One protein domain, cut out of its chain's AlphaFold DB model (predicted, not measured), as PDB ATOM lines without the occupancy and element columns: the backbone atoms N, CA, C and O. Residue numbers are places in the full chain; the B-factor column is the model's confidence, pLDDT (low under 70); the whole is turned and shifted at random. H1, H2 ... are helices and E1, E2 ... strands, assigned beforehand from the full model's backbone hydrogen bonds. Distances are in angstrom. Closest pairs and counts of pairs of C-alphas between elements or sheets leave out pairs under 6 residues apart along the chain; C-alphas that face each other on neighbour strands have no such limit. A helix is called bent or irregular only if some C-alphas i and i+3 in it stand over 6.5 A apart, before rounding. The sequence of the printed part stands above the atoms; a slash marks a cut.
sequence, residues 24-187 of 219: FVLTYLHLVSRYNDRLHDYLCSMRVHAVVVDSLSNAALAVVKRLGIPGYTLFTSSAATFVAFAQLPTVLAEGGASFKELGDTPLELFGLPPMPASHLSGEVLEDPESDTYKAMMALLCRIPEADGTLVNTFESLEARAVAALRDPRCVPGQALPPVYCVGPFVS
ATOM      1  N   PHE A  24    -131.983 486.184 -34.683       85.19
ATOM      2  CA  PHE A  24    -132.203 484.914 -35.374       85.19
ATOM      3  C   PHE A  24    -131.907 483.712 -34.472       85.19
ATOM      4  O   PHE A  24    -132.779 482.863 -34.291       85.19
ATOM      5  N   VAL A  25    -130.716 483.660 -33.860       85.38
ATOM      6  CA  VAL A  25    -130.301 482.530 -33.012       85.38
ATOM      7  C   VAL A  25    -131.248 482.364 -31.829       85.38
ATOM      8  O   VAL A  25    -131.787 481.281 -31.623       85.38
ATOM      9  N   LEU A  26    -131.535 483.442 -31.097       87.31
ATOM     10  CA  LEU A  26    -132.445 483.396 -29.952       87.31
ATOM     11  C   LEU A  26    -133.843 482.895 -30.357       87.31
ATOM     12  O   LEU A  26    -134.413 482.007 -29.718       87.31
ATOM     13  N   THR A  27    -134.386 483.429 -31.451       88.81
ATOM     14  CA  THR A  27    -135.707 483.047 -31.967       88.81
ATOM     15  C   THR A  27    -135.725 481.591 -32.430       88.81
ATOM     16  O   THR A  27    -136.667 480.854 -32.124       88.81
ATOM     17  N   TYR A  28    -134.675 481.146 -33.120       89.12
ATOM     18  CA  TYR A  28    -134.514 479.769 -33.572       89.12
ATOM     19  C   TYR A  28    -134.451 478.789 -32.392       89.12
ATOM     20  O   TYR A  28    -135.155 477.780 -32.388       89.12
ATOM     21  N   LEU A  29    -133.679 479.097 -31.347       88.94
ATOM     22  CA  LEU A  29    -133.550 478.236 -30.167       88.94
ATOM     23  C   LEU A  29    -134.868 478.102 -29.395       88.94
ATOM     24  O   LEU A  29    -135.240 476.994 -28.982       88.94
ATOM     25  N   HIS A  30    -135.616 479.199 -29.246       88.12
ATOM     26  CA  HIS A  30    -136.965 479.165 -28.680       88.12
ATOM     27  C   HIS A  30    -137.914 478.315 -29.523       88.12
ATOM     28  O   HIS A  30    -138.704 477.534 -28.982       88.12
ATOM     29  N   LEU A  31    -137.817 478.436 -30.849       88.19
ATOM     30  CA  LEU A  31    -138.616 477.653 -31.774       88.19
ATOM     31  C   LEU A  31    -138.349 476.158 -31.594       88.19
ATOM     32  O   LEU A  31    -139.286 475.414 -31.310       88.19
ATOM     33  N   VAL A  32    -137.090 475.724 -31.697       87.75
ATOM     34  CA  VAL A  32    -136.694 474.315 -31.526       87.75
ATOM     35  C   VAL A  32    -137.189 473.775 -30.188       87.75
ATOM     36  O   VAL A  32    -137.821 472.720 -30.140       87.75
ATOM     37  N   SER A  33    -136.990 474.537 -29.112       87.56
ATOM     38  CA  SER A  33    -137.408 474.136 -27.767       87.56
ATOM     39  C   SER A  33    -138.914 473.881 -27.672       87.56
ATOM     40  O   SER A  33    -139.329 472.902 -27.054       87.56
ATOM     41  N   ARG A  34    -139.740 474.694 -28.342       88.56
ATOM     42  CA  ARG A  34    -141.201 474.511 -28.400       88.56
ATOM     43  C   ARG A  34    -141.620 473.241 -29.151       88.56
ATOM     44  O   ARG A  34    -142.695 472.707 -28.888       88.56
ATOM     45  N   TYR A  35    -140.806 472.763 -30.090       88.38
ATOM     46  CA  TYR A  35    -141.097 471.555 -30.867       88.38
ATOM     47  C   TYR A  35    -140.607 470.261 -30.213       88.38
ATOM     48  O   TYR A  35    -140.939 469.189 -30.714       88.38
ATOM     49  N   ASN A  36    -139.894 470.327 -29.087       90.88
ATOM     50  CA  ASN A  36    -139.350 469.145 -28.417       90.88
ATOM     51  C   ASN A  36    -140.421 468.126 -27.994       90.88
ATOM     52  O   ASN A  36    -140.177 466.925 -28.108       90.88
ATOM     53  N   ASP A  37    -141.605 468.571 -27.568       89.94
ATOM     54  CA  ASP A  37    -142.706 467.662 -27.211       89.94
ATOM     55  C   ASP A  37    -143.265 466.945 -28.446       89.94
ATOM     56  O   ASP A  37    -143.488 465.737 -28.439       89.94
ATOM     57  N   ARG A  38    -143.396 467.662 -29.569       90.56
ATOM     58  CA  ARG A  38    -143.820 467.055 -30.840       90.56
ATOM     59  C   ARG A  38    -142.772 466.089 -31.385       90.56
ATOM     60  O   ARG A  38    -143.129 465.036 -31.905       90.56
ATOM     61  N   LEU A  39    -141.492 466.440 -31.255       91.69
ATOM     62  CA  LEU A  39    -140.389 465.555 -31.609       91.69
ATOM     63  C   LEU A  39    -140.443 464.276 -30.770       91.69
ATOM     64  O   LEU A  39    -140.314 463.191 -31.323       91.69
ATOM     65  N   HIS A  40    -140.668 464.393 -29.460       93.75
ATOM     66  CA  HIS A  40    -140.826 463.244 -28.571       93.75
ATOM     67  C   HIS A  40    -141.936 462.302 -29.054       93.75
ATOM     68  O   HIS A  40    -141.683 461.115 -29.263       93.75
ATOM     69  N   ASP A  41    -143.138 462.829 -29.290       92.50
ATOM     70  CA  ASP A  41    -144.288 462.030 -29.730       92.50
ATOM     71  C   ASP A  41    -144.037 461.362 -31.088       92.50
ATOM     72  O   ASP A  41    -144.354 460.186 -31.283       92.50
ATOM     73  N   TYR A  42    -143.399 462.084 -32.012       91.50
ATOM     74  CA  TYR A  42    -143.008 461.546 -33.309       91.50
ATOM     75  C   TYR A  42    -142.002 460.397 -33.172       91.50
ATOM     76  O   TYR A  42    -142.199 459.337 -33.767       91.50
ATOM     77  N   LEU A  43    -140.959 460.563 -32.355       93.12
ATOM     78  CA  LEU A  43    -139.960 459.519 -32.113       93.12
ATOM     79  C   LEU A  43    -140.579 458.283 -31.441       93.12
ATOM     80  O   LEU A  43    -140.210 457.169 -31.797       93.12
ATOM     81  N   CYS A  44    -141.557 458.454 -30.545       93.19
ATOM     82  CA  CYS A  44    -142.310 457.350 -29.937       93.19
ATOM     83  C   CYS A  44    -143.191 456.585 -30.940       93.19
ATOM     84  O   CYS A  44    -143.488 455.408 -30.731       93.19
ATOM     85  N   SER A  45    -143.617 457.233 -32.026       91.94
ATOM     86  CA  SER A  45    -144.483 456.629 -33.048       91.94
ATOM     87  C   SER A  45    -143.750 455.687 -34.013       91.94
ATOM     88  O   SER A  45    -144.387 455.007 -34.821       91.94
ATOM     89  N   MET A  46    -142.417 455.626 -33.948       88.50
ATOM     90  CA  MET A  46    -141.601 454.876 -34.897       88.50
ATOM     91  C   MET A  46    -140.390 454.208 -34.234       88.50
ATOM     92  O   MET A  46    -139.974 454.546 -33.132       88.50
ATOM     93  N   ARG A  47    -139.777 453.242 -34.925       89.25
ATOM     94  CA  ARG A  47    -138.551 452.590 -34.448       89.25
ATOM     95  C   ARG A  47    -137.317 453.358 -34.923       89.25
ATOM     96  O   ARG A  47    -136.904 453.216 -36.074       89.25
ATOM     97  N   VAL A  48    -136.713 454.136 -34.027       92.81
ATOM     98  CA  VAL A  48    -135.517 454.952 -34.298       92.81
ATOM     99  C   VAL A  48    -134.278 454.331 -33.654       92.81
ATOM    100  O   VAL A  48    -134.321 453.914 -32.503       92.81
ATOM    101  N   HIS A  49    -133.170 454.269 -34.397       93.75
ATOM    102  CA  HIS A  49    -131.891 453.738 -33.894       93.75
ATOM    103  C   HIS A  49    -130.884 454.830 -33.518       93.75
ATOM    104  O   HIS A  49    -129.959 454.561 -32.761       93.75
ATOM    105  N   ALA A  50    -131.031 456.026 -34.088       95.50
ATOM    106  CA  ALA A  50    -130.246 457.213 -33.785       95.50
ATOM    107  C   ALA A  50    -130.966 458.442 -34.354       95.50
ATOM    108  O   ALA A  50    -131.717 458.319 -35.326       95.50
ATOM    109  N   VAL A  51    -130.701 459.613 -33.786       96.00
ATOM    110  CA  VAL A  51    -131.169 460.904 -34.297       96.00
ATOM    111  C   VAL A  51    -129.958 461.782 -34.570       96.00
ATOM    112  O   VAL A  51    -129.056 461.857 -33.743       96.00
ATOM    113  N   VAL A  52    -129.945 462.449 -35.722       95.88
ATOM    114  CA  VAL A  52    -128.960 463.487 -36.042       95.88
ATOM    115  C   VAL A  52    -129.689 464.823 -36.056       95.88
ATOM    116  O   VAL A  52    -130.669 464.973 -36.786       95.88
ATOM    117  N   VAL A  53    -129.234 465.773 -35.247       94.81
ATOM    118  CA  VAL A  53    -129.773 467.137 -35.186       94.81
ATOM    119  C   VAL A  53    -128.751 468.124 -35.729       94.81
ATOM    120  O   VAL A  53    -127.552 467.881 -35.649       94.81
ATOM    121  N   ASP A  54    -129.209 469.244 -36.279       93.00
ATOM    122  CA  ASP A  54    -128.313 470.363 -36.569       93.00
ATOM    123  C   ASP A  54    -127.694 470.922 -35.271       93.00
ATOM    124  O   ASP A  54    -128.283 470.821 -34.192       93.00
ATOM    125  N   SER A  55    -126.513 471.531 -35.375       91.75
ATOM    126  CA  SER A  55    -125.779 472.111 -34.246       91.75
ATOM    127  C   SER A  55    -126.531 473.168 -33.435       91.75
ATOM    128  O   SER A  55    -126.391 473.174 -32.212       91.75
ATOM    129  N   LEU A  56    -127.386 473.987 -34.057       91.00
ATOM    130  CA  LEU A  56    -128.258 474.929 -33.341       91.00
ATOM    131  C   LEU A  56    -129.459 474.223 -32.690       91.00
ATOM    132  O   LEU A  56    -130.108 474.767 -31.804       91.00
ATOM    133  N   SER A  57    -129.772 472.997 -33.111       92.62
ATOM    134  CA  SER A  57    -130.880 472.190 -32.591       92.62
ATOM    135  C   SER A  57    -130.460 471.219 -31.483       92.62
ATOM    136  O   SER A  57    -131.225 470.316 -31.135       92.62
ATOM    137  N   ASN A  58    -129.276 471.396 -30.883       91.31
ATOM    138  CA  ASN A  58    -128.765 470.490 -29.847       91.31
ATOM    139  C   ASN A  58    -129.688 470.392 -28.611       91.31
ATOM    140  O   ASN A  58    -129.626 469.422 -27.858       91.31
ATOM    141  N   ALA A  59    -130.640 471.324 -28.460       90.81
ATOM    142  CA  ALA A  59    -131.683 471.251 -27.450       90.81
ATOM    143  C   ALA A  59    -132.508 469.961 -27.496       90.81
ATOM    144  O   ALA A  59    -132.868 469.424 -26.442       90.81
ATOM    145  N   ALA A  60    -132.732 469.437 -28.699       93.00
ATOM    146  CA  ALA A  60    -133.434 468.188 -28.937       93.00
ATOM    147  C   ALA A  60    -132.673 466.951 -28.421       93.00
ATOM    148  O   ALA A  60    -133.298 465.911 -28.196       93.00
ATOM    149  N   LEU A  61    -131.364 467.046 -28.140       95.12
ATOM    150  CA  LEU A  61    -130.591 465.933 -27.571       95.12
ATOM    151  C   LEU A  61    -131.133 465.497 -26.200       95.12
ATOM    152  O   LEU A  61    -131.131 464.313 -25.862       95.12
ATOM    153  N   ALA A  62    -131.703 466.426 -25.429       94.06
ATOM    154  CA  ALA A  62    -132.360 466.088 -24.170       94.06
ATOM    155  C   ALA A  62    -133.595 465.189 -24.375       94.06
ATOM    156  O   ALA A  62    -133.899 464.361 -23.518       94.06
ATOM    157  N   VAL A  63    -134.308 465.334 -25.499       94.56
ATOM    158  CA  VAL A  63    -135.472 464.502 -25.840       94.56
ATOM    159  C   VAL A  63    -135.027 463.083 -26.171       94.56
ATOM    160  O   VAL A  63    -135.534 462.129 -25.585       94.56
ATOM    161  N   VAL A  64    -134.048 462.939 -27.068       95.38
ATOM    162  CA  VAL A  64    -133.577 461.619 -27.524       95.38
ATOM    163  C   VAL A  64    -132.907 460.850 -26.385       95.38
ATOM    164  O   VAL A  64    -133.161 459.659 -26.220       95.38
ATOM    165  N   LYS A  65    -132.183 461.555 -25.503       95.38
ATOM    166  CA  LYS A  65    -131.592 460.984 -24.289       95.38
ATOM    167  C   LYS A  65    -132.645 460.420 -23.333       95.38
ATOM    168  O   LYS A  65    -132.448 459.327 -22.809       95.38
ATOM    169  N   ARG A  66    -133.781 461.108 -23.129       95.38
ATOM    170  CA  ARG A  66    -134.900 460.583 -22.309       95.38
ATOM    171  C   ARG A  66    -135.515 459.314 -22.894       95.38
ATOM    172  O   ARG A  66    -135.986 458.471 -22.140       95.38
ATOM    173  N   LEU A  67    -135.494 459.183 -24.217       95.88
ATOM    174  CA  LEU A  67    -135.979 458.005 -24.933       95.88
ATOM    175  C   LEU A  67    -134.932 456.880 -25.030       95.88
ATOM    176  O   LEU A  67    -135.235 455.819 -25.568       95.88
ATOM    177  N   GLY A  68    -133.709 457.095 -24.531       96.06
ATOM    178  CA  GLY A  68    -132.608 456.136 -24.658       96.06
ATOM    179  C   GLY A  68    -132.123 455.948 -26.100       96.06
ATOM    180  O   GLY A  68    -131.558 454.904 -26.423       96.06
ATOM    181  N   ILE A  69    -132.368 456.927 -26.974       96.69
ATOM    182  CA  ILE A  69    -131.966 456.903 -28.382       96.69
ATOM    183  C   ILE A  69    -130.639 457.666 -28.526       96.69
ATOM    184  O   ILE A  69    -130.573 458.812 -28.077       96.69
ATOM    185  N   PRO A  70    -129.618 457.091 -29.191       97.38
ATOM    186  CA  PRO A  70    -128.380 457.801 -29.494       97.38
ATOM    187  C   PRO A  70    -128.622 459.105 -30.270       97.38
ATOM    188  O   PRO A  70    -129.302 459.104 -31.303       97.38
ATOM    189  N   GLY A  71    -128.060 460.207 -29.783       97.44
ATOM    190  CA  GLY A  71    -128.203 461.549 -30.337       97.44
ATOM    191  C   GLY A  71    -126.883 462.097 -30.861       97.44
ATOM    192  O   GLY A  71    -125.910 462.199 -30.124       97.44
ATOM    193  N   TYR A  72    -126.859 462.502 -32.124       97.62
ATOM    194  CA  TYR A  72    -125.683 463.054 -32.788       97.62
ATOM    195  C   TYR A  72    -125.948 464.473 -33.273       97.62
ATOM    196  O   TYR A  72    -127.074 464.812 -33.640       97.62
ATOM    197  N   THR A  73    -124.892 465.273 -33.359       96.81
ATOM    198  CA  THR A  73    -124.951 466.620 -33.935       96.81
ATOM    199  C   THR A  73    -124.309 466.629 -35.317       96.81
ATOM    200  O   THR A  73    -123.226 466.082 -35.491       96.81
ATOM    201  N   LEU A  74    -124.934 467.278 -36.296       96.19
ATOM    202  CA  LEU A  74    -124.314 467.661 -37.559       96.19
ATOM    203  C   LEU A  74    -123.857 469.121 -37.465       96.19
ATOM    204  O   LEU A  74    -124.669 470.027 -37.296       96.19
ATOM    205  N   PHE A  75    -122.553 469.342 -37.589       95.62
ATOM    206  CA  PHE A  75    -121.927 470.654 -37.651       95.62
ATOM    207  C   PHE A  75    -121.553 470.961 -39.102       95.62
ATOM    208  O   PHE A  75    -120.708 470.297 -39.706       95.62
ATOM    209  N   THR A  76    -122.221 471.953 -39.681       91.31
ATOM    210  CA  THR A  76    -122.134 472.291 -41.110       91.31
ATOM    211  C   THR A  76    -121.096 473.371 -41.423       91.31
ATOM    212  O   THR A  76    -120.972 473.774 -42.577       91.31
ATOM    213  N   SER A  77    -120.321 473.794 -40.420       92.19
ATOM    214  CA  SER A  77    -119.151 474.666 -40.569       92.19
ATOM    215  C   SER A  77    -117.843 473.873 -40.385       92.19
ATOM    216  O   SER A  77    -117.847 472.642 -40.311       92.19
ATOM    217  N   SER A  78    -116.711 474.571 -40.354       94.69
ATOM    218  CA  SER A  78    -115.367 473.985 -40.317       94.69
ATOM    219  C   SER A  78    -115.025 473.339 -38.964       94.69
ATOM    220  O   SER A  78    -115.555 473.719 -37.916       94.69
ATOM    221  N   ALA A  79    -114.092 472.383 -38.956       96.94
ATOM    222  CA  ALA A  79    -113.558 471.818 -37.716       96.94
ATOM    223  C   ALA A  79    -112.904 472.897 -36.847       96.94
ATOM    224  O   ALA A  79    -113.028 472.853 -35.625       96.94
ATOM    225  N   ALA A  80    -112.231 473.875 -37.462       96.75
ATOM    226  CA  ALA A  80    -111.615 474.984 -36.743       96.75
ATOM    227  C   ALA A  80    -112.643 475.813 -35.956       96.75
ATOM    228  O   ALA A  80    -112.427 476.100 -34.778       96.75
ATOM    229  N   THR A  81    -113.791 476.133 -36.559       95.88
ATOM    230  CA  THR A  81    -114.877 476.832 -35.855       95.88
ATOM    231  C   THR A  81    -115.439 475.973 -34.726       95.88
ATOM    232  O   THR A  81    -115.698 476.483 -33.638       95.88
ATOM    233  N   PHE A  82    -115.568 474.658 -34.935       96.50
ATOM    234  CA  PHE A  82    -116.035 473.749 -33.888       96.50
ATOM    235  C   PHE A  82    -115.069 473.679 -32.692       96.50
ATOM    236  O   PHE A  82    -115.515 473.727 -31.547       96.50
ATOM    237  N   VAL A  83    -113.752 473.644 -32.938       96.38
ATOM    238  CA  VAL A  83    -112.714 473.735 -31.890       96.38
ATOM    239  C   VAL A  83    -112.857 475.022 -31.088       96.38
ATOM    240  O   VAL A  83    -112.742 474.987 -29.862       96.38
ATOM    241  N   ALA A  84    -113.104 476.147 -31.765       95.81
ATOM    242  CA  ALA A  84    -113.293 477.417 -31.084       95.81
ATOM    243  C   ALA A  84    -114.540 477.381 -30.201       95.81
ATOM    244  O   ALA A  84    -114.457 477.630 -29.003       95.81
ATOM    245  N   PHE A  85    -115.675 476.974 -30.764       94.81
ATOM    246  CA  PHE A  85    -116.951 476.883 -30.060       94.81
ATOM    247  C   PHE A  85    -116.923 475.943 -28.852       94.81
ATOM    248  O   PHE A  85    -117.520 476.261 -27.829       94.81
ATOM    249  N   ALA A  86    -116.188 474.834 -28.930       94.62
ATOM    250  CA  ALA A  86    -115.996 473.936 -27.795       94.62
ATOM    251  C   ALA A  86    -115.202 474.581 -26.643       94.62
ATOM    252  O   ALA A  86    -115.415 474.238 -25.483       94.62
ATOM    253  N   GLN A  87    -114.294 475.512 -26.953       94.25
ATOM    254  CA  GLN A  87    -113.426 476.169 -25.975       94.25
ATOM    255  C   GLN A  87    -114.014 477.446 -25.384       94.25
ATOM    256  O   GLN A  87    -113.781 477.708 -24.205       94.25
ATOM    257  N   LEU A  88    -114.776 478.228 -26.157       93.19
ATOM    258  CA  LEU A  88    -115.275 479.547 -25.739       93.19
ATOM    259  C   LEU A  88    -115.921 479.565 -24.341       93.19
ATOM    260  O   LEU A  88    -115.557 480.455 -23.570       93.19
ATOM    261  N   PRO A  89    -116.772 478.591 -23.947       90.38
ATOM    262  CA  PRO A  89    -117.359 478.575 -22.604       90.38
ATOM    263  C   PRO A  89    -116.350 478.490 -21.451       90.38
ATOM    264  O   PRO A  89    -116.689 478.807 -20.317       90.38
ATOM    265  N   THR A  90    -115.121 478.043 -21.721       87.19
ATOM    266  CA  THR A  90    -114.063 477.845 -20.713       87.19
ATOM    267  C   THR A  90    -113.025 478.965 -20.682       87.19
ATOM    268  O   THR A  90    -112.214 479.025 -19.762       87.19
ATOM    269  N   VAL A  91    -113.025 479.844 -21.688       84.69
ATOM    270  CA  VAL A  91    -111.954 480.830 -21.901       84.69
ATOM    271  C   VAL A  91    -112.161 482.102 -21.077       84.69
ATOM    272  O   VAL A  91    -111.186 482.767 -20.729       84.69
ATOM    273  N   LEU A  92    -113.403 482.432 -20.716       74.44
ATOM    274  CA  LEU A  92    -113.694 483.581 -19.860       74.44
ATOM    275  C   LEU A  92    -113.866 483.139 -18.405       74.44
ATOM    276  O   LEU A  92    -114.744 482.345 -18.081       74.44
ATOM    277  N   ALA A  93    -113.030 483.684 -17.522       60.38
ATOM    278  CA  ALA A  93    -113.232 483.575 -16.084       60.38
ATOM    279  C   ALA A  93    -114.396 484.474 -15.642       60.38
ATOM    280  O   ALA A  93    -114.612 485.544 -16.218       60.38
ATOM    281  N   GLU A  94    -115.111 484.075 -14.588       60.91
ATOM    282  CA  GLU A  94    -116.106 484.937 -13.941       60.91
ATOM    283  C   GLU A  94    -115.469 486.298 -13.587       60.91
ATOM    284  O   GLU A  94    -114.472 486.362 -12.867       60.91
ATOM    285  N   GLY A  95    -116.021 487.389 -14.131       61.50
ATOM    286  CA  GLY A  95    -115.516 488.755 -13.932       61.50
ATOM    287  C   GLY A  95    -114.388 489.204 -14.877       61.50
ATOM    288  O   GLY A  95    -113.826 490.278 -14.662       61.50
ATOM    289  N   GLY A  96    -114.038 488.415 -15.899       76.81
ATOM    290  CA  GLY A  96    -113.128 488.823 -16.976       76.81
ATOM    291  C   GLY A  96    -113.774 489.756 -18.011       76.81
ATOM    292  O   GLY A  96    -114.991 489.924 -18.036       76.81
ATOM    293  N   ALA A  97    -112.949 490.345 -18.887       84.00
ATOM    294  CA  ALA A  97    -113.431 491.130 -20.027       84.00
ATOM    295  C   ALA A  97    -114.197 490.239 -21.020       84.00
ATOM    296  O   ALA A  97    -113.765 489.127 -21.326       84.00
ATOM    297  N   SER A  98    -115.311 490.739 -21.547       90.88
ATOM    298  CA  SER A  98    -116.093 490.081 -22.597       90.88
ATOM    299  C   SER A  98    -115.301 489.955 -23.905       90.88
ATOM    300  O   SER A  98    -114.377 490.727 -24.174       90.88
ATOM    301  N   PHE A  99    -115.699 489.029 -24.784       92.88
ATOM    302  CA  PHE A  99    -115.065 488.883 -26.103       92.88
ATOM    303  C   PHE A  99    -115.130 490.165 -26.945       92.88
ATOM    304  O   PHE A  99    -114.198 490.463 -27.689       92.88
ATOM    305  N   LYS A 100    -116.195 490.957 -26.782       92.88
ATOM    306  CA  LYS A 100    -116.338 492.268 -27.419       92.88
ATOM    307  C   LYS A 100    -115.286 493.264 -26.939       92.88
ATOM    308  O   LYS A 100    -114.701 493.974 -27.751       92.88
ATOM    309  N   GLU A 101    -115.045 493.316 -25.632       93.38
ATOM    310  CA  GLU A 101    -114.065 494.223 -25.021       93.38
ATOM    311  C   GLU A 101    -112.626 493.835 -25.357       93.38
ATOM    312  O   GLU A 101    -111.773 494.713 -25.480       93.38
ATOM    313  N   LEU A 102    -112.354 492.540 -25.559       92.44
ATOM    314  CA  LEU A 102    -111.051 492.076 -26.036       92.44
ATOM    315  C   LEU A 102    -110.706 492.650 -27.420       92.44
ATOM    316  O   LEU A 102    -109.525 492.866 -27.701       92.44
ATOM    317  N   GLY A 103    -111.705 492.927 -28.267       93.62
ATOM    318  CA  GLY A 103    -111.514 493.531 -29.587       93.62
ATOM    319  C   GLY A 103    -110.511 492.746 -30.435       93.62
ATOM    320  O   GLY A 103    -110.679 491.549 -30.660       93.62
ATOM    321  N   ASP A 104    -109.435 493.402 -30.867       95.25
ATOM    322  CA  ASP A 104    -108.395 492.769 -31.690       95.25
ATOM    323  C   ASP A 104    -107.311 492.041 -30.884       95.25
ATOM    324  O   ASP A 104    -106.312 491.581 -31.444       95.25
ATOM    325  N   THR A 105    -107.491 491.909 -29.567       92.81
ATOM    326  CA  THR A 105    -106.589 491.103 -28.740       92.81
ATOM    327  C   THR A 105    -106.621 489.649 -29.233       92.81
ATOM    328  O   THR A 105    -107.712 489.075 -29.334       92.81
ATOM    329  N   PRO A 106    -105.461 489.033 -29.542       92.31
ATOM    330  CA  PRO A 106    -105.416 487.656 -30.014       92.31
ATOM    331  C   PRO A 106    -105.944 486.677 -28.965       92.31
ATOM    332  O   PRO A 106    -105.453 486.616 -27.838       92.31
ATOM    333  N   LEU A 107    -106.938 485.895 -29.363       92.75
ATOM    334  CA  LEU A 107    -107.477 484.781 -28.611       92.75
ATOM    335  C   LEU A 107    -106.634 483.534 -28.880       92.75
ATOM    336  O   LEU A 107    -106.494 483.088 -30.022       92.75
ATOM    337  N   GLU A 108    -106.093 482.966 -27.808       93.06
ATOM    338  CA  GLU A 108    -105.276 481.757 -27.846       93.06
ATOM    339  C   GLU A 108    -106.152 480.541 -27.538       93.06
ATOM    340  O   GLU A 108    -106.509 480.286 -26.388       93.06
ATOM    341  N   LEU A 109    -106.511 479.790 -28.579       94.31
ATOM    342  CA  LEU A 109    -107.313 478.575 -28.469       94.31
ATOM    343  C   LEU A 109    -106.463 477.365 -28.841       94.31
ATOM    344  O   LEU A 109    -105.770 477.347 -29.865       94.31
ATOM    345  N   PHE A 110    -106.527 476.322 -28.019       94.75
ATOM    346  CA  PHE A 110    -105.785 475.096 -28.249       94.75
ATOM    347  C   PHE A 110    -106.132 474.519 -29.624       94.75
ATOM    348  O   PHE A 110    -107.299 474.346 -29.974       94.75
ATOM    349  N   GLY A 111    -105.101 474.221 -30.416       94.88
ATOM    350  CA  GLY A 111    -105.278 473.656 -31.751       94.88
ATOM    351  C   GLY A 111    -105.559 474.656 -32.869       94.88
ATOM    352  O   GLY A 111    -105.540 474.248 -34.028       94.88
ATOM    353  N   LEU A 112    -105.721 475.947 -32.574       96.44
ATOM    354  CA  LEU A 112    -105.976 476.990 -33.571       96.44
ATOM    355  C   LEU A 112    -104.818 477.993 -33.649       96.44
ATOM    356  O   LEU A 112    -104.049 478.130 -32.696       96.44
ATOM    357  N   PRO A 113    -104.599 478.646 -34.802       95.44
ATOM    358  CA  PRO A 113    -103.758 479.836 -34.837       95.44
ATOM    359  C   PRO A 113    -104.395 480.956 -33.990       95.44
ATOM    360  O   PRO A 113    -105.626 481.016 -33.927       95.44
ATOM    361  N   PRO A 114    -103.590 481.850 -33.386       94.75
ATOM    362  CA  PRO A 114    -104.117 483.023 -32.698       94.75
ATOM    363  C   PRO A 114    -104.996 483.844 -33.641       94.75
ATOM    364  O   PRO A 114    -104.627 484.059 -34.801       94.75
ATOM    365  N   MET A 115    -106.146 484.308 -33.156       94.81
ATOM    366  CA  MET A 115    -107.065 485.130 -33.947       94.81
ATOM    367  C   MET A 115    -107.665 486.263 -33.110       94.81
ATOM    368  O   MET A 115    -107.910 486.050 -31.927       94.81
ATOM    369  N   PRO A 116    -107.928 487.447 -33.687       95.44
ATOM    370  CA  PRO A 116    -108.648 488.520 -33.001       95.44
ATOM    371  C   PRO A 116    -109.978 488.038 -32.411       95.44
ATOM    372  O   PRO A 116    -110.728 487.332 -33.090       95.44
ATOM    373  N   ALA A 117    -110.307 488.439 -31.181       93.75
ATOM    374  CA  ALA A 117    -111.616 488.130 -30.600       93.75
ATOM    375  C   ALA A 117    -112.762 488.732 -31.438       93.75
ATOM    376  O   ALA A 117    -113.801 488.099 -31.600       93.75
ATOM    377  N   SER A 118    -112.531 489.886 -32.068       95.12
ATOM    378  CA  SER A 118    -113.434 490.556 -33.014       95.12
ATOM    379  C   SER A 118    -113.834 489.711 -34.234       95.12
ATOM    380  O   SER A 118    -114.800 490.050 -34.912       95.12
ATOM    381  N   HIS A 119    -113.130 488.609 -34.521       94.62
ATOM    382  CA  HIS A 119    -113.467 487.676 -35.603       94.62
ATOM    383  C   HIS A 119    -114.467 486.579 -35.187       94.62
ATOM    384  O   HIS A 119    -114.850 485.755 -36.020       94.62
ATOM    385  N   LEU A 120    -114.866 486.522 -33.912       93.31
ATOM    386  CA  LEU A 120    -115.904 485.605 -33.436       93.31
ATOM    387  C   LEU A 120    -117.281 485.965 -34.019       93.31
ATOM    388  O   LEU A 120    -117.486 487.057 -34.550       93.31
ATOM    389  N   SER A 121    -118.238 485.034 -33.933       89.69
ATOM    390  CA  SER A 121    -119.596 485.296 -34.421       89.69
ATOM    391  C   SER A 121    -120.258 486.423 -33.624       89.69
ATOM    392  O   SER A 121    -119.971 486.610 -32.438       89.69
ATOM    393  N   GLY A 122    -121.154 487.172 -34.272       91.75
ATOM    394  CA  GLY A 122    -121.788 488.349 -33.674       91.75
ATOM    395  C   GLY A 122    -122.491 488.041 -32.351       91.75
ATOM    396  O   GLY A 122    -122.379 488.814 -31.410       91.75
ATOM    397  N   GLU A 123    -123.108 486.864 -32.233       91.44
ATOM    398  CA  GLU A 123    -123.811 486.417 -31.026       91.44
ATOM    399  C   GLU A 123    -122.881 486.224 -29.822       91.44
ATOM    400  O   GLU A 123    -123.302 486.391 -28.681       91.44
ATOM    401  N   VAL A 124    -121.614 485.879 -30.064       92.50
ATOM    402  CA  VAL A 124    -120.581 485.744 -29.022       92.50
ATOM    403  C   VAL A 124    -119.993 487.111 -28.639       92.50
ATOM    404  O   VAL A 124    -119.444 487.264 -27.549       92.50
ATOM    405  N   LEU A 125    -120.126 488.107 -29.520       93.94
ATOM    406  CA  LEU A 125    -119.691 489.491 -29.319       93.94
ATOM    407  C   LEU A 125    -120.791 490.397 -28.747       93.94
ATOM    408  O   LEU A 125    -120.568 491.597 -28.574       93.94
ATOM    409  N   GLU A 126    -121.973 489.856 -28.468       92.88
ATOM    410  CA  GLU A 126    -123.024 490.582 -27.764       92.88
ATOM    411  C   GLU A 126    -122.641 490.863 -26.303       92.88
ATOM    412  O   GLU A 126    -121.695 490.295 -25.751       92.88
ATOM    413  N   ASP A 127    -123.383 491.772 -25.672       91.31
ATOM    414  CA  ASP A 127    -123.232 492.035 -24.239       91.31
ATOM    415  C   ASP A 127    -123.472 490.736 -23.437       91.31
ATOM    416  O   ASP A 127    -124.474 490.059 -23.706       91.31
ATOM    417  N   PRO A 128    -122.613 490.371 -22.462       91.12
ATOM    418  CA  PRO A 128    -122.793 489.164 -21.654       91.12
ATOM    419  C   PRO A 128    -124.145 489.066 -20.935       91.12
ATOM    420  O   PRO A 128    -124.629 487.966 -20.661       91.12
ATOM    421  N   GLU A 129    -124.783 490.204 -20.652       90.94
ATOM    422  CA  GLU A 129    -126.106 490.253 -20.039       90.94
ATOM    423  C   GLU A 129    -127.257 490.088 -21.037       90.94
ATOM    424  O   GLU A 129    -128.390 489.840 -20.611       90.94
ATOM    425  N   SER A 130    -126.987 490.168 -22.341       92.62
ATOM    426  CA  SER A 130    -127.994 489.992 -23.385       92.62
ATOM    427  C   SER A 130    -128.514 488.552 -23.469       92.62
ATOM    428  O   SER A 130    -127.785 487.575 -23.268       92.62
ATOM    429  N   ASP A 131    -129.785 488.413 -23.845       93.06
ATOM    430  CA  ASP A 131    -130.407 487.102 -24.046       93.06
ATOM    431  C   ASP A 131    -129.755 486.324 -25.198       93.06
ATOM    432  O   ASP A 131    -129.611 485.105 -25.111       93.06
ATOM    433  N   THR A 132    -129.314 487.011 -26.261       92.62
ATOM    434  CA  THR A 132    -128.624 486.386 -27.401       92.62
ATOM    435  C   THR A 132    -127.301 485.754 -26.974       92.62
ATOM    436  O   THR A 132    -127.078 484.578 -27.268       92.62
ATOM    437  N   TYR A 133    -126.461 486.483 -26.231       92.31
ATOM    438  CA  TYR A 133    -125.201 485.947 -25.712       92.31
ATOM    439  C   TYR A 133    -125.445 484.746 -24.796       92.31
ATOM    440  O   TYR A 133    -124.861 483.678 -24.990       92.31
ATOM    441  N   LYS A 134    -126.357 484.890 -23.825       92.19
ATOM    442  CA  LYS A 134    -126.701 483.828 -22.868       92.19
ATOM    443  C   LYS A 134    -127.210 482.576 -23.580       92.19
ATOM    444  O   LYS A 134    -126.790 481.469 -23.244       92.19
ATOM    445  N   ALA A 135    -128.069 482.736 -24.586       92.25
ATOM    446  CA  ALA A 135    -128.584 481.626 -25.379       92.25
ATOM    447  C   ALA A 135    -127.487 480.953 -26.220       92.25
ATOM    448  O   ALA A 135    -127.432 479.722 -26.270       92.25
ATOM    449  N   MET A 136    -126.584 481.732 -26.824       92.81
ATOM    450  CA  MET A 136    -125.447 481.200 -27.576       92.81
ATOM    451  C   MET A 136    -124.475 480.441 -26.663       92.81
ATOM    452  O   MET A 136    -124.129 479.300 -26.955       92.81
ATOM    453  N   MET A 137    -124.083 481.001 -25.516       92.94
ATOM    454  CA  MET A 137    -123.213 480.306 -24.559       92.94
ATOM    455  C   MET A 137    -123.871 479.039 -24.008       92.94
ATOM    456  O   MET A 137    -123.221 477.997 -23.933       92.94
ATOM    457  N   ALA A 138    -125.171 479.081 -23.699       92.50
ATOM    458  CA  ALA A 138    -125.917 477.893 -23.295       92.50
ATOM    459  C   ALA A 138    -125.925 476.818 -24.392       92.50
ATOM    460  O   ALA A 138    -125.785 475.639 -24.079       92.50
ATOM    461  N   LEU A 139    -126.044 477.196 -25.669       93.19
ATOM    462  CA  LEU A 139    -125.919 476.263 -26.789       93.19
ATOM    463  C   LEU A 139    -124.520 475.628 -26.830       93.19
ATOM    464  O   LEU A 139    -124.413 474.406 -26.949       93.19
ATOM    465  N   LEU A 140    -123.459 476.432 -26.711       93.75
ATOM    466  CA  LEU A 140    -122.073 475.957 -26.765       93.75
ATOM    467  C   LEU A 140    -121.730 475.015 -25.600       93.75
ATOM    468  O   LEU A 140    -121.129 473.964 -25.820       93.75
ATOM    469  N   CYS A 141    -122.190 475.316 -24.383       92.69
ATOM    470  CA  CYS A 141    -122.013 474.453 -23.206       92.69
ATOM    471  C   CYS A 141    -122.598 473.042 -23.381       92.69
ATOM    472  O   CYS A 141    -122.210 472.115 -22.671       92.69
ATOM    473  N   ARG A 142    -123.532 472.863 -24.322       92.25
ATOM    474  CA  ARG A 142    -124.213 471.591 -24.591       92.25
ATOM    475  C   ARG A 142    -123.569 470.768 -25.696       92.25
ATOM    476  O   ARG A 142    -124.014 469.650 -25.939       92.25
ATOM    477  N   ILE A 143    -122.512 471.269 -26.341       93.50
ATOM    478  CA  ILE A 143    -121.718 470.497 -27.314       93.50
ATOM    479  C   ILE A 143    -121.390 469.079 -26.799       93.50
ATOM    480  O   ILE A 143    -121.556 468.125 -27.564       93.50
ATOM    481  N   PRO A 144    -121.005 468.885 -25.522       92.69
ATOM    482  CA  PRO A 144    -120.643 467.565 -25.009       92.69
ATOM    483  C   PRO A 144    -121.835 466.645 -24.690       92.69
ATOM    484  O   PRO A 144    -121.620 465.520 -24.248       92.69
ATOM    485  N   GLU A 145    -123.085 467.091 -24.873       93.69
ATOM    486  CA  GLU A 145    -124.281 466.264 -24.636       93.69
ATOM    487  C   GLU A 145    -124.534 465.225 -25.738       93.69
ATOM    488  O   GLU A 145    -125.290 464.280 -25.505       93.69
ATOM    489  N   ALA A 146    -123.953 465.405 -26.927       96.19
ATOM    490  CA  ALA A 146    -124.108 464.478 -28.043       96.19
ATOM    491  C   ALA A 146    -123.273 463.203 -27.840       96.19
ATOM    492  O   ALA A 146    -122.169 463.246 -27.305       96.19
ATOM    493  N   ASP A 147    -123.746 462.077 -28.373       97.12
ATOM    494  CA  ASP A 147    -122.985 460.822 -28.450       97.12
ATOM    495  C   ASP A 147    -121.887 460.868 -29.532       97.12
ATOM    496  O   ASP A 147    -121.018 459.995 -29.610       97.12
ATOM    497  N   GLY A 148    -121.919 461.889 -30.389       97.19
ATOM    498  CA  GLY A 148    -120.913 462.169 -31.403       97.19
ATOM    499  C   GLY A 148    -121.293 463.358 -32.278       97.19
ATOM    500  O   GLY A 148    -122.473 463.687 -32.430       97.19
ATOM    501  N   THR A 149    -120.290 463.966 -32.905       96.94
ATOM    502  CA  THR A 149    -120.487 465.093 -33.822       96.94
ATOM    503  C   THR A 149    -119.980 464.738 -35.210       96.94
ATOM    504  O   THR A 149    -118.824 464.371 -35.394       96.94
ATOM    505  N   LEU A 150    -120.853 464.861 -36.200       97.44
ATOM    506  CA  LEU A 150    -120.533 464.794 -37.613       97.44
ATOM    507  C   LEU A 150    -120.153 466.199 -38.072       97.44
ATOM    508  O   LEU A 150    -120.946 467.121 -37.920       97.44
ATOM    509  N   VAL A 151    -118.967 466.377 -38.641       96.75
ATOM    510  CA  VAL A 151    -118.496 467.674 -39.141       96.75
ATOM    511  C   VAL A 151    -118.393 467.604 -40.657       96.75
ATOM    512  O   VAL A 151    -117.802 466.662 -41.200       96.75
ATOM    513  N   ASN A 152    -118.956 468.599 -41.343       95.31
ATOM    514  CA  ASN A 152    -118.904 468.720 -42.798       95.31
ATOM    515  C   ASN A 152    -117.516 469.182 -43.286       95.31
ATOM    516  O   ASN A 152    -117.340 470.269 -43.823       95.31
ATOM    517  N   THR A 153    -116.517 468.335 -43.063       95.44
ATOM    518  CA  THR A 153    -115.110 468.534 -43.421       95.44
ATOM    519  C   THR A 153    -114.451 467.178 -43.692       95.44
ATOM    520  O   THR A 153    -115.081 466.133 -43.513       95.44
ATOM    521  N   PHE A 154    -113.176 467.178 -44.077       94.44
ATOM    522  CA  PHE A 154    -112.339 465.985 -44.194       94.44
ATOM    523  C   PHE A 154    -110.962 466.229 -43.563       94.44
ATOM    524  O   PHE A 154    -110.451 467.347 -43.564       94.44
ATOM    525  N   GLU A 155    -110.347 465.181 -43.009       93.81
ATOM    526  CA  GLU A 155    -109.178 465.335 -42.129       93.81
ATOM    527  C   GLU A 155    -107.987 466.040 -42.787       93.81
ATOM    528  O   GLU A 155    -107.334 466.850 -42.138       93.81
ATOM    529  N   SER A 156    -107.700 465.776 -44.066       95.19
ATOM    530  CA  SER A 156    -106.556 466.406 -44.741       95.19
ATOM    531  C   SER A 156    -106.738 467.907 -44.991       95.19
ATOM    532  O   SER A 156    -105.736 468.589 -45.193       95.19
ATOM    533  N   LEU A 157    -107.969 468.433 -44.931       95.94
ATOM    534  CA  LEU A 157    -108.236 469.872 -45.003       95.94
ATOM    535  C   LEU A 157    -107.903 470.578 -43.684       95.94
ATOM    536  O   LEU A 157    -107.346 471.672 -43.688       95.94
ATOM    537  N   GLU A 158    -108.237 469.947 -42.556       96.31
ATOM    538  CA  GLU A 158    -108.236 470.583 -41.232       96.31
ATOM    539  C   GLU A 158    -107.517 469.744 -40.163       96.31
ATOM    540  O   GLU A 158    -107.913 469.720 -38.995       96.31
ATOM    541  N   ALA A 159    -106.433 469.060 -40.540       96.44
ATOM    542  CA  ALA A 159    -105.757 468.066 -39.699       96.44
ATOM    543  C   ALA A 159    -105.404 468.582 -38.295       96.44
ATOM    544  O   ALA A 159    -105.569 467.868 -37.306       96.44
ATOM    545  N   ARG A 160    -104.959 469.843 -38.196       97.00
ATOM    546  CA  ARG A 160    -104.626 470.491 -36.919       97.00
ATOM    547  C   ARG A 160    -105.851 470.631 -36.007       97.00
ATOM    548  O   ARG A 160    -105.771 470.272 -34.837       97.00
ATOM    549  N   ALA A 161    -106.968 471.126 -36.540       97.25
ATOM    550  CA  ALA A 161    -108.198 471.317 -35.774       97.25
ATOM    551  C   ALA A 161    -108.827 469.971 -35.384       97.25
ATOM    552  O   ALA A 161    -109.213 469.773 -34.236       97.25
ATOM    553  N   VAL A 162    -108.845 469.000 -36.302       96.75
ATOM    554  CA  VAL A 162    -109.347 467.645 -36.020       96.75
ATOM    555  C   VAL A 162    -108.511 466.949 -34.943       96.75
ATOM    556  O   VAL A 162    -109.069 466.313 -34.049       96.75
ATOM    557  N   ALA A 163    -107.182 467.085 -34.985       96.12
ATOM    558  CA  ALA A 163    -106.310 466.564 -33.936       96.12
ATOM    559  C   ALA A 163    -106.590 467.229 -32.582       96.12
ATOM    560  O   ALA A 163    -106.593 466.545 -31.561       96.12
ATOM    561  N   ALA A 164    -106.876 468.533 -32.577       96.31
ATOM    562  CA  ALA A 164    -107.208 469.256 -31.359       96.31
ATOM    563  C   ALA A 164    -108.487 468.732 -30.702       96.31
ATOM    564  O   ALA A 164    -108.462 468.437 -29.518       96.31
ATOM    565  N   LEU A 165    -109.561 468.501 -31.467       95.12
ATOM    566  CA  LEU A 165    -110.829 467.959 -30.945       95.12
ATOM    567  C   LEU A 165    -110.688 466.587 -30.272       95.12
ATOM    568  O   LEU A 165    -111.520 466.212 -29.452       95.12
ATOM    569  N   ARG A 166    -109.654 465.823 -30.639       92.88
ATOM    570  CA  ARG A 166    -109.341 464.506 -30.062       92.88
ATOM    571  C   ARG A 166    -108.444 464.600 -28.826       92.88
ATOM    572  O   ARG A 166    -108.276 463.605 -28.123       92.88
ATOM    573  N   ASP A 167    -107.841 465.758 -28.582       94.38
ATOM    574  CA  ASP A 167    -106.908 465.980 -27.486       94.38
ATOM    575  C   ASP A 167    -107.664 466.439 -26.224       94.38
ATOM    576  O   ASP A 167    -108.412 467.417 -26.279       94.38
ATOM    577  N   PRO A 168    -107.447 465.801 -25.060       91.25
ATOM    578  CA  PRO A 168    -108.072 466.208 -23.798       91.25
ATOM    579  C   PRO A 168    -107.777 467.653 -23.371       91.25
ATOM    580  O   PRO A 168    -108.487 468.202 -22.531       91.25
ATOM    581  N   ARG A 169    -106.730 468.282 -23.921       91.75
ATOM    582  CA  ARG A 169    -106.409 469.695 -23.672       91.75
ATOM    583  C   ARG A 169    -107.363 470.659 -24.368       91.75
ATOM    584  O   ARG A 169    -107.377 471.823 -23.992       91.75
ATOM    585  N   CYS A 170    -108.134 470.200 -25.356       92.88
ATOM    586  CA  CYS A 170    -109.093 471.049 -26.055       92.88
ATOM    587  C   CYS A 170    -110.172 471.572 -25.112       92.88
ATOM    588  O   CYS A 170    -110.520 472.734 -25.208       92.88
ATOM    589  N   VAL A 171    -110.683 470.748 -24.197       91.00
ATOM    590  CA  VAL A 171    -111.613 471.194 -23.152       91.00
ATOM    591  C   VAL A 171    -111.175 470.553 -21.833       91.00
ATOM    592  O   VAL A 171    -111.562 469.424 -21.527       91.00
ATOM    593  N   PRO A 172    -110.304 471.216 -21.053       86.94
ATOM    594  CA  PRO A 172    -109.775 470.639 -19.824       86.94
ATOM    595  C   PRO A 172    -110.887 470.219 -18.855       86.94
ATOM    596  O   PRO A 172    -111.797 470.988 -18.559       86.94
ATOM    597  N   GLY A 173    -110.808 468.990 -18.339       85.56
ATOM    598  CA  GLY A 173    -111.801 468.447 -17.403       85.56
ATOM    599  C   GLY A 173    -113.060 467.868 -18.058       85.56
ATOM    600  O   GLY A 173    -113.886 467.294 -17.351       85.56
ATOM    601  N   GLN A 174    -113.186 467.939 -19.387       84.69
ATOM    602  CA  GLN A 174    -114.333 467.406 -20.115       84.69
ATOM    603  C   GLN A 174    -113.899 466.705 -21.404       84.69
ATOM    604  O   GLN A 174    -113.305 467.297 -22.298       84.69
ATOM    605  N   ALA A 175    -114.219 465.419 -21.529       82.44
ATOM    606  CA  ALA A 175    -113.996 464.711 -22.784       82.44
ATOM    607  C   ALA A 175    -115.044 465.152 -23.815       82.44
ATOM    608  O   ALA A 175    -116.245 465.040 -23.563       82.44
ATOM    609  N   LEU A 176    -114.590 465.625 -24.977       91.00
ATOM    610  CA  LEU A 176    -115.470 465.813 -26.126       91.00
ATOM    611  C   LEU A 176    -115.907 464.446 -26.679       91.00
ATOM    612  O   LEU A 176    -115.113 463.498 -26.674       91.00
ATOM    613  N   PRO A 177    -117.154 464.323 -27.166       92.38
ATOM    614  CA  PRO A 177    -117.605 463.101 -27.809       92.38
ATOM    615  C   PRO A 177    -116.845 462.867 -29.129       92.38
ATOM    616  O   PRO A 177    -116.235 463.794 -29.671       92.38
ATOM    617  N   PRO A 178    -116.875 461.641 -29.683       95.50
ATOM    618  CA  PRO A 178    -116.211 461.342 -30.945       95.50
ATOM    619  C   PRO A 178    -116.628 462.295 -32.073       95.50
ATOM    620  O   PRO A 178    -117.817 462.516 -32.315       95.50
ATOM    621  N   VAL A 179    -115.633 462.818 -32.794       95.75
ATOM    622  CA  VAL A 179    -115.835 463.688 -33.957       95.75
ATOM    623  C   VAL A 179    -115.553 462.920 -35.246       95.75
ATOM    624  O   VAL A 179    -114.476 462.340 -35.417       95.75
ATOM    625  N   TYR A 180    -116.516 462.958 -36.165       96.44
ATOM    626  CA  TYR A 180    -116.487 462.277 -37.453       96.44
ATOM    627  C   TYR A 180    -116.470 463.296 -38.592       96.44
ATOM    628  O   TYR A 180    -117.446 464.009 -38.814       96.44
ATOM    629  N   CYS A 181    -115.378 463.344 -39.348       96.75
ATOM    630  CA  CYS A 181    -115.308 464.120 -40.582       96.75
ATOM    631  C   CYS A 181    -116.048 463.361 -41.691       96.75
ATOM    632  O   CYS A 181    -115.629 462.268 -42.070       96.75
ATOM    633  N   VAL A 182    -117.162 463.911 -42.172       95.38
ATOM    634  CA  VAL A 182    -118.072 463.231 -43.116       95.38
ATOM    635  C   VAL A 182    -118.316 464.022 -44.403       95.38
ATOM    636  O   VAL A 182    -119.113 463.601 -45.238       95.38
ATOM    637  N   GLY A 183    -117.648 465.164 -44.558       90.81
ATOM    638  CA  GLY A 183    -117.783 466.031 -45.718       90.81
ATOM    639  C   GLY A 183    -116.855 465.663 -46.887       90.81
ATOM    640  O   GLY A 183    -116.054 464.731 -46.792       90.81
ATOM    641  N   PRO A 184    -116.915 466.434 -47.986       89.38
ATOM    642  CA  PRO A 184    -117.791 467.591 -48.165       89.38
ATOM    643  C   PRO A 184    -119.194 467.188 -48.649       89.38
ATOM    644  O   PRO A 184    -119.358 466.571 -49.699       89.38
ATOM    645  N   PHE A 185    -120.222 467.598 -47.909       85.06
ATOM    646  CA  PHE A 185    -121.601 467.612 -48.377       85.06
ATOM    647  C   PHE A 185    -121.817 468.878 -49.197       85.06
ATOM    648  O   PHE A 185    -121.920 469.978 -48.654       85.06
ATOM    649  N   VAL A 186    -121.868 468.709 -50.512       82.06
ATOM    650  CA  VAL A 186    -122.218 469.750 -51.479       82.06
ATOM    651  C   VAL A 186    -123.482 469.323 -52.216       82.06
ATOM    652  O   VAL A 186    -123.719 468.127 -52.401       82.06
ATOM    653  N   SER A 187    -124.320 470.283 -52.609       76.38
ATOM    654  CA  SER A 187    -125.483 469.982 -53.444       76.38
ATOM    655  C   SER A 187    -125.028 469.351 -54.763       76.38
ATOM    656  O   SER A 187    -124.034 469.764 -55.362       76.38
TER     657      SER A 187
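What this domain is: This is residues 24 to 187 of the 219 residues of a protein of Triticum urartu (UniProt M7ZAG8). A small, twisted sheet of four parallel strands has H2 packed over one face, and the bent helix H1 packs on H2. H5 packs crosswise on H1a and H3, and H3 also packs on H6; H4 and the long link of residues 103 to 130 lie toward the opposite end of the longest axis from H1b. The printed part has 164 residues, with six named helices and four named strands in the order H1 E1 H2 E2 H3 H4 H5 E3 H6 E4. The sheet order is E1 E2 E3 E4, and the class is mixed, helices and strands. The whole is compact, with a radius of gyration of the C-alphas of 16.4 A and spans of 51 by 39 by 36 A.

How they stand to each other: H1, residues 24 to 44, was assigned by its hydrogen bonds as one helix but is bent, C-alphas 34 and 37 being 7.1 A apart; its arms H1a, residues 24 to 34, and H1b, residues 37 to 44, stand at a steep tilt of 55 degrees. E1, residues 51 to 54, and E2, residues 71 to 75, are parallel neighbours, with N 72 and O 51 at 2.8 A. H2, residues 55 to 66, is on the sheet over E1, at a height over the sheet of 6.3 A, in two layers, a helix on one face of a sheet. H1a touches H2, the closest C-alphas being those of Val 32 and Ser 57, 6.3 A apart. E3, residues 148 to 151, is parallel to E2, with N 75 and O 150 at 2.8 A, and to E4, residues 179 to 181, with N 180 and O 149 at 2.8 A. E1, H2, E2 is a strand-helix-strand unit, two parallel neighbour strands with a helix between, its crossover right-handed. H3, residues 79 to 91, only grazes the sheet with residues 79 to 82. The hub H5, residues 131 to 141, touches H1a, closest at the C-alphas of Leu 26 and Thr 132, 5.5 A apart. H5 touches H3 with C-alphas of Phe 85 and Leu 140 closest, 6.2 A apart, about perpendicular at 73 degrees, only just. H5 and H2 only just touch, with 3 pairs of C-alphas within 8 A, the closest those of Leu 56 and Leu 139, 7.1 A apart. H6, residues 159 to 166, touches H3, closest at the C-alphas of Ala 80 and Ala 161, 5.1 A apart. H4, residues 99 to 102, touches no helix. Every O i to N i+4 pair is within hydrogen-bond range in H1a, H1b, H5 and H6; H3 has 7 of 9, H2 has 3 of 8 with 6 of 9 O i to N i+3 pairs, and H4 is too short for such a pair.

Where its parts are: H1a begins at C-alpha 24 (-132.203, 484.914, -35.374) and is 15.4 A long; H1b is 10.7 A. H2 is 18.9 A, H3 18.3 A, H5 15.2 A and H6 10.9 A. E2 is 13.3 A, and E4 ends at C-alpha 181 (-115.308, 464.120, -40.582).

The domain as a whole: The two C-alphas farthest apart, those of Ser 45 and Thr 105, are 51.4 A apart. The printed part has no cut. The links H4 to H5 and H6 to E4 are long. Residues 93 to 95 have pLDDT under 70, and the mean of the printed part is 92.0.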